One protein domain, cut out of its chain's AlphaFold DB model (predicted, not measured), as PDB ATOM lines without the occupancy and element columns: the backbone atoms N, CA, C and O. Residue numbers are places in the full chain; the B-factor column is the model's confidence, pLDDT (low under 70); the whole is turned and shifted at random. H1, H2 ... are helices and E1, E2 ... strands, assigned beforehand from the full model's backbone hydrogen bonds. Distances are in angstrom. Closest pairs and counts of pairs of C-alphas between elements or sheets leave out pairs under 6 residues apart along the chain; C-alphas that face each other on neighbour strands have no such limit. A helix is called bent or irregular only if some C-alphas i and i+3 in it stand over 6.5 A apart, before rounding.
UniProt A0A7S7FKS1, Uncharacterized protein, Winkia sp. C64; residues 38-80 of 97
ATOM      1  N   THR A  38      47.310 -27.308  -2.682       79.94
ATOM      2  CA  THR A  38      48.015 -28.233  -1.792       79.94
ATOM      3  C   THR A  38      46.987 -28.979  -0.948       79.94
ATOM      4  O   THR A  38      46.303 -28.371  -0.131       79.94
ATOM      5  N   PHE A  39      46.866 -30.291  -1.148       84.00
ATOM      6  CA  PHE A  39      46.032 -31.166  -0.321       84.00
ATOM      7  C   PHE A  39      46.900 -31.907   0.702       84.00
ATOM      8  O   PHE A  39      48.038 -32.255   0.381       84.00
ATOM      9  N   PRO A  40      46.382 -32.202   1.908       87.88
ATOM     10  CA  PRO A  40      45.008 -31.988   2.383       87.88
ATOM     11  C   PRO A  40      44.705 -30.549   2.851       87.88
ATOM     12  O   PRO A  40      45.577 -29.873   3.387       87.88
ATOM     13  N   VAL A  41      43.445 -30.112   2.712       91.00
ATOM     14  CA  VAL A  41      42.944 -28.804   3.191       91.00
ATOM     15  C   VAL A  41      41.832 -29.014   4.214       91.00
ATOM     16  O   VAL A  41      40.869 -29.728   3.940       91.00
ATOM     17  N   THR A  42      41.922 -28.367   5.374       92.00
ATOM     18  CA  THR A  42      40.841 -28.348   6.373       92.00
ATOM     19  C   THR A  42      40.087 -27.026   6.286       92.00
ATOM     20  O   THR A  42      40.687 -25.961   6.395       92.00
ATOM     21  N   LEU A  43      38.773 -27.105   6.078       89.50
ATOM     22  CA  LEU A  43      37.869 -25.970   5.923       89.50
ATOM     23  C   LEU A  43      36.948 -25.886   7.142       89.50
ATOM     24  O   LEU A  43      36.298 -26.870   7.495       89.50
ATOM     25  N   THR A  44      36.855 -24.707   7.748       93.50
ATOM     26  CA  THR A  44      35.864 -24.408   8.788       93.50
ATOM     27  C   THR A  44      34.696 -23.664   8.156       93.50
ATOM     28  O   THR A  44      34.896 -22.696   7.424       93.50
ATOM     29  N   HIS A  45      33.477 -24.107   8.431       90.81
ATOM     30  CA  HIS A  45      32.237 -23.534   7.915       90.81
ATOM     31  C   HIS A  45      31.155 -23.526   9.000       90.81
ATOM     32  O   HIS A  45      31.322 -24.113  10.067       90.81
ATOM     33  N   ALA A  46      30.005 -22.906   8.724       89.94
ATOM     34  CA  ALA A  46      28.916 -22.776   9.698       89.94
ATOM     35  C   ALA A  46      28.475 -24.119  10.322       89.94
ATOM     36  O   ALA A  46      28.149 -24.171  11.502       89.94
ATOM     37  N   SER A  47      28.521 -25.219   9.563       87.88
ATOM     38  CA  SER A  47      28.173 -26.566  10.048       87.88
ATOM     39  C   SER A  47      29.320 -27.333  10.737       87.88
ATOM     40  O   SER A  47      29.185 -28.534  10.947       87.88
ATOM     41  N   GLY A  48      30.458 -26.697  11.045       93.94
ATOM     42  CA  GLY A  48      31.631 -27.344  11.657       93.94
ATOM     43  C   GLY A  48      32.873 -27.353  10.760       93.94
ATOM     44  O   GLY A  48      33.146 -26.384  10.057       93.94
ATOM     45  N   THR A  49      33.650 -28.435  10.792       92.25
ATOM     46  CA  THR A  49      34.909 -28.563  10.041       92.25
ATOM     47  C   THR A  49      34.875 -29.748   9.083       92.25
ATOM     48  O   THR A  49      34.400 -30.830   9.426       92.25
ATOM     49  N   THR A  50      35.407 -29.556   7.876       91.88
ATOM     50  CA  THR A  50      35.513 -30.601   6.851       91.88
ATOM     51  C   THR A  50      36.919 -30.620   6.260       91.88
ATOM     52  O   THR A  50      37.429 -29.596   5.812       91.88
ATOM     53  N   THR A  51      37.545 -31.798   6.214       91.75
ATOM     54  CA  THR A  51      38.872 -31.984   5.608       91.75
ATOM     55  C   THR A  51      38.764 -32.580   4.207       91.75
ATOM     56  O   THR A  51      38.313 -33.712   4.023       91.75
ATOM     57  N   LEU A  52      39.244 -31.836   3.212       89.19
ATOM     58  CA  LEU A  52      39.422 -32.284   1.836       89.19
ATOM     59  C   LEU A  52      40.787 -32.957   1.693       89.19
ATOM     60  O   LEU A  52      41.827 -32.307   1.741       89.19
ATOM     61  N   LYS A  53      40.788 -34.280   1.509       89.62
ATOM     62  CA  LYS A  53      42.024 -35.079   1.407       89.62
ATOM     63  C   LYS A  53      42.707 -34.990   0.043       89.62
ATOM     64  O   LYS A  53      43.903 -35.222  -0.050       89.62
ATOM     65  N   ALA A  54      41.940 -34.718  -1.007       89.31
ATOM     66  CA  ALA A  54      42.402 -34.695  -2.386       89.31
ATOM     67  C   ALA A  54      41.536 -33.741  -3.213       89.31
ATOM     68  O   ALA A  54      40.452 -33.339  -2.779       89.31
ATOM     69  N   GLN A  55      41.998 -33.432  -4.424       87.31
ATOM     70  CA  GLN A  55      41.279 -32.561  -5.342       87.31
ATOM     71  C   GLN A  55      39.887 -33.119  -5.690       87.31
ATOM     72  O   GLN A  55      39.775 -34.277  -6.110       87.31
ATOM     73  N   PRO A  56      38.814 -32.318  -5.533       85.56
ATOM     74  CA  PRO A  56      37.462 -32.757  -5.842       85.56
ATOM     75  C   PRO A  56      37.295 -32.980  -7.349       85.56
ATOM     76  O   PRO A  56      37.671 -32.144  -8.164       85.56
ATOM     77  N   ARG A  57      36.695 -34.118  -7.725       86.12
ATOM     78  CA  ARG A  57      36.397 -34.456  -9.133       86.12
ATOM     79  C   ARG A  57      35.001 -34.031  -9.586       86.12
ATOM     80  O   ARG A  57      34.727 -34.017 -10.782       86.12
ATOM     81  N   ARG A  58      34.092 -33.783  -8.640       86.25
ATOM     82  CA  ARG A  58      32.699 -33.388  -8.882       86.25
ATOM     83  C   ARG A  58      32.274 -32.422  -7.790       86.25
ATOM     84  O   ARG A  58      32.561 -32.670  -6.621       86.25
ATOM     85  N   ILE A  59      31.576 -31.366  -8.186       86.38
ATOM     86  CA  ILE A  59      31.080 -30.322  -7.294       86.38
ATOM     87  C   ILE A  59      29.566 -30.258  -7.487       86.38
ATOM     88  O   ILE A  59      29.089 -30.122  -8.612       86.38
ATOM     89  N   VAL A  60      28.819 -30.422  -6.397       89.50
ATOM     90  CA  VAL A  60      27.361 -30.266  -6.369       89.50
ATOM     91  C   VAL A  60      27.065 -29.044  -5.520       89.50
ATOM     92  O   VAL A  60      27.503 -28.977  -4.374       89.50
ATOM     93  N   VAL A  61      26.336 -28.088  -6.088       88.75
ATOM     94  CA  VAL A  61      25.983 -26.839  -5.418       88.75
ATOM     95  C   VAL A  61      24.479 -26.825  -5.172       88.75
ATOM     96  O   VAL A  61      23.700 -27.075  -6.089       88.75
ATOM     97  N   LEU A  62      24.081 -26.579  -3.925       91.12
ATOM     98  CA  LEU A  62      22.674 -26.560  -3.508       91.12
ATOM     99  C   LEU A  62      22.086 -25.142  -3.441       91.12
ATOM    100  O   LEU A  62      20.870 -24.994  -3.420       91.12
ATOM    101  N   ASP A  63      22.944 -24.120  -3.418       89.94
ATOM    102  CA  ASP A  63      22.579 -22.708  -3.306       89.94
ATOM    103  C   ASP A  63      23.030 -21.908  -4.540       89.94
ATOM    104  O   ASP A  63      24.100 -22.149  -5.099       89.94
ATOM    105  N   MET A  64      22.215 -20.945  -4.975       89.00
ATOM    106  CA  MET A  64      22.494 -20.161  -6.185       89.00
ATOM    107  C   MET A  64      23.577 -19.104  -5.969       89.00
ATOM    108  O   MET A  64      24.357 -18.866  -6.888       89.00
ATOM    109  N   ALA A  65      23.687 -18.516  -4.774       90.12
ATOM    110  CA  ALA A  65      24.755 -17.552  -4.502       90.12
ATOM    111  C   ALA A  65      26.131 -18.240  -4.485       90.12
ATOM    112  O   ALA A  65      27.105 -17.742  -5.058       90.12
ATOM    113  N   ALA A  66      26.203 -19.441  -3.903       87.31
ATOM    114  CA  ALA A  66      27.402 -20.273  -3.971       87.31
ATOM    115  C   ALA A  66      27.741 -20.717  -5.408       87.31
ATOM    116  O   ALA A  66      28.919 -20.833  -5.747       87.31
ATOM    117  N   LEU A  67      26.732 -20.953  -6.258       89.88
ATOM    118  CA  LEU A  67      26.934 -21.366  -7.649       89.88
ATOM    119  C   LEU A  67      27.590 -20.257  -8.472       89.88
ATOM    120  O   LEU A  67      28.564 -20.535  -9.165       89.88
ATOM    121  N   ASP A  68      27.094 -19.026  -8.353       89.19
ATOM    122  CA  ASP A  68      27.644 -17.861  -9.058       89.19
ATOM    123  C   ASP A  68      29.118 -17.631  -8.691       89.19
ATOM    124  O   ASP A  68      29.981 -17.482  -9.552       89.19
ATOM    125  N   THR A  69      29.440 -17.748  -7.399       89.50
ATOM    126  CA  THR A  69      30.823 -17.623  -6.916       89.50
ATOM    127  C   THR A  69      31.733 -18.706  -7.505       89.50
ATOM    128  O   THR A  69      32.855 -18.411  -7.915       89.50
ATOM    129  N   ILE A  70      31.271 -19.962  -7.556       86.38
ATOM    130  CA  ILE A  70      32.042 -21.093  -8.100       86.38
ATOM    131  C   ILE A  70      32.228 -20.972  -9.622       86.38
ATOM    132  O   ILE A  70      33.282 -21.368 -10.134       86.38
ATOM    133  N   ASP A  71      31.229 -20.440 -10.332       85.75
ATOM    134  CA  ASP A  71      31.296 -20.176 -11.772       85.75
ATOM    135  C   ASP A  71      32.293 -19.050 -12.075       85.75
ATOM    136  O   ASP A  71      33.191 -19.231 -12.900       85.75
ATOM    137  N   ALA A  72      32.240 -17.953 -11.314       85.81
ATOM    138  CA  ALA A  72      33.139 -16.810 -11.464       85.81
ATOM    139  C   ALA A  72      34.625 -17.177 -11.289       85.81
ATOM    140  O   ALA A  72      35.481 -16.668 -12.012       85.81
ATOM    141  N   ILE A  73      34.951 -18.076 -10.352       83.31
ATOM    142  CA  ILE A  73      36.336 -18.523 -10.117       83.31
ATOM    143  C   ILE A  73      36.771 -19.677 -11.036       83.31
ATOM    144  O   ILE A  73      37.901 -20.156 -10.923       83.31
ATOM    145  N   GLY A  74      35.884 -20.185 -11.899       79.94
ATOM    146  CA  GLY A  74      36.173 -21.289 -12.822       79.94
ATOM    147  C   GLY A  74      36.497 -22.632 -12.148       79.94
ATOM    148  O   GLY A  74      36.782 -23.615 -12.834       79.94
ATOM    149  N   ALA A  75      36.421 -22.719 -10.814       72.12
ATOM    150  CA  ALA A  75      36.706 -23.929 -10.034       72.12
ATOM    151  C   ALA A  75      35.676 -25.039 -10.285       72.12
ATOM    152  O   ALA A  75      35.927 -26.212 -10.010       72.12
ATOM    153  N   GLY A  76      34.519 -24.660 -10.830       61.78
ATOM    154  CA  GLY A  76      33.472 -25.561 -11.269       61.78
ATOM    155  C   GLY A  76      33.686 -26.162 -12.647       61.78
ATOM    156  O   GLY A  76      32.792 -26.917 -13.019       61.78
ATOM    157  N   ALA A  77      34.779 -25.817 -13.371       51.50
ATOM    158  CA  ALA A  77      35.092 -26.199 -14.756       51.50
ATOM    159  C   ALA A  77      33.861 -26.783 -15.422       51.50
ATOM    160  O   ALA A  77      33.723 -28.000 -15.611       51.50
ATOM    161  N   THR A  78      32.909 -25.882 -15.632       46.34
ATOM    162  CA  THR A  78      31.688 -26.166 -16.324       46.34
ATOM    163  C   THR A  78      32.168 -26.627 -17.694       46.34
ATOM    164  O   THR A  78      32.350 -25.856 -18.634       46.34
ATOM    165  N   ARG A  79      32.305 -27.953 -17.884       41.47
ATOM    166  CA  ARG A  79      31.730 -28.518 -19.100       41.47
ATOM    167  C   ARG A  79      30.376 -27.847 -19.087       41.47
ATOM    168  O   ARG A  79      29.605 -28.115 -18.164       41.47
ATOM    169  N   ARG A  80      30.140 -26.901 -19.999       42.06
ATOM    170  CA  ARG A  80      28.795 -26.449 -20.332       42.06
ATOM    171  C   ARG A  80      28.086 -27.715 -20.790       42.06
ATOM    172  O   ARG A  80      28.048 -28.063 -21.965       42.06
TER     173      ARG A  80
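What this domain is: This is residues 38 to 80 of the 97 residues of an uncharacterized protein of Winkia sp. C64 (UniProt A0A7S7FKS1). The model is an open U: a two-stranded hairpin, E1 and E2, makes one arm, the single helix H1 makes the other, and the long link of residues 53 to 63 runs between them with an empty gap in the middle. The tip of the hairpin, residues 44 to 49, sticks out free, and residues 73 to 80 form a tail after the helix. The printed part has 43 residues, with two named strands and one named helix in the order E1, E2, H1; the sheet has the order E1 - E2 and is antiparallel. The class is mixed, helices and strands, with under half of the residues in named elements. The whole is loose, with a radius of gyration of the C-alphas of 11.7 A and spans of 29 by 22 by 15 A.

Where its parts are: The printed part begins at Thr 38. Strand E1 is residues 41 to 45, Val 41 to His 45, and measures 12.8 A from first to last C-alpha; C-alpha 41 is at (42.944, -28.804, 3.191). Strand E2 is residues 48 to 52, Gly 48 to Leu 52, and measures 13.5 A, with C-alpha 48 at (31.631, -27.344, 11.657). Helix H1 is residues 64 to 72, Met 64 to Ala 72, and measures 12.3 A, ending with C-alpha 72 at (33.139, -16.810, -11.464).

How they stand to each other: E1 and E2 are antiparallel neighbours and form a hairpin, with 156 degrees between their N-to-C directions. Among the C-alphas that face each other, those of Thr 42 and Thr 51 are 4.2 A apart, and those of His 45 and Gly 48 are 5.4 A apart. N 43 and O 50 are within hydrogen-bond range at 2.8 A, and so are N 52 and O 41, also at 2.8 A. The link from E1 to E2 is tight, with 2 residues between them. The link from E2 to H1 is long, with 11 residues between them. E1 and H1 are apart, with no C-alpha of the one within 8 A of the other. In H1, which is not bent, every O i to N i+4 pair is within hydrogen-bond range.

The domain as a whole: The two C-alphas farthest apart are those of Gly 48 and Arg 80, at 32.1 A. The first and last printed C-alphas, of Thr 38 and Arg 80, are 26.8 A apart. The printed part, residues 38 to 80, has no cut and belongs to a full chain of 97 residues. The mean pLDDT of the printed part is 83.4, and residues 76 to 80 are under 70.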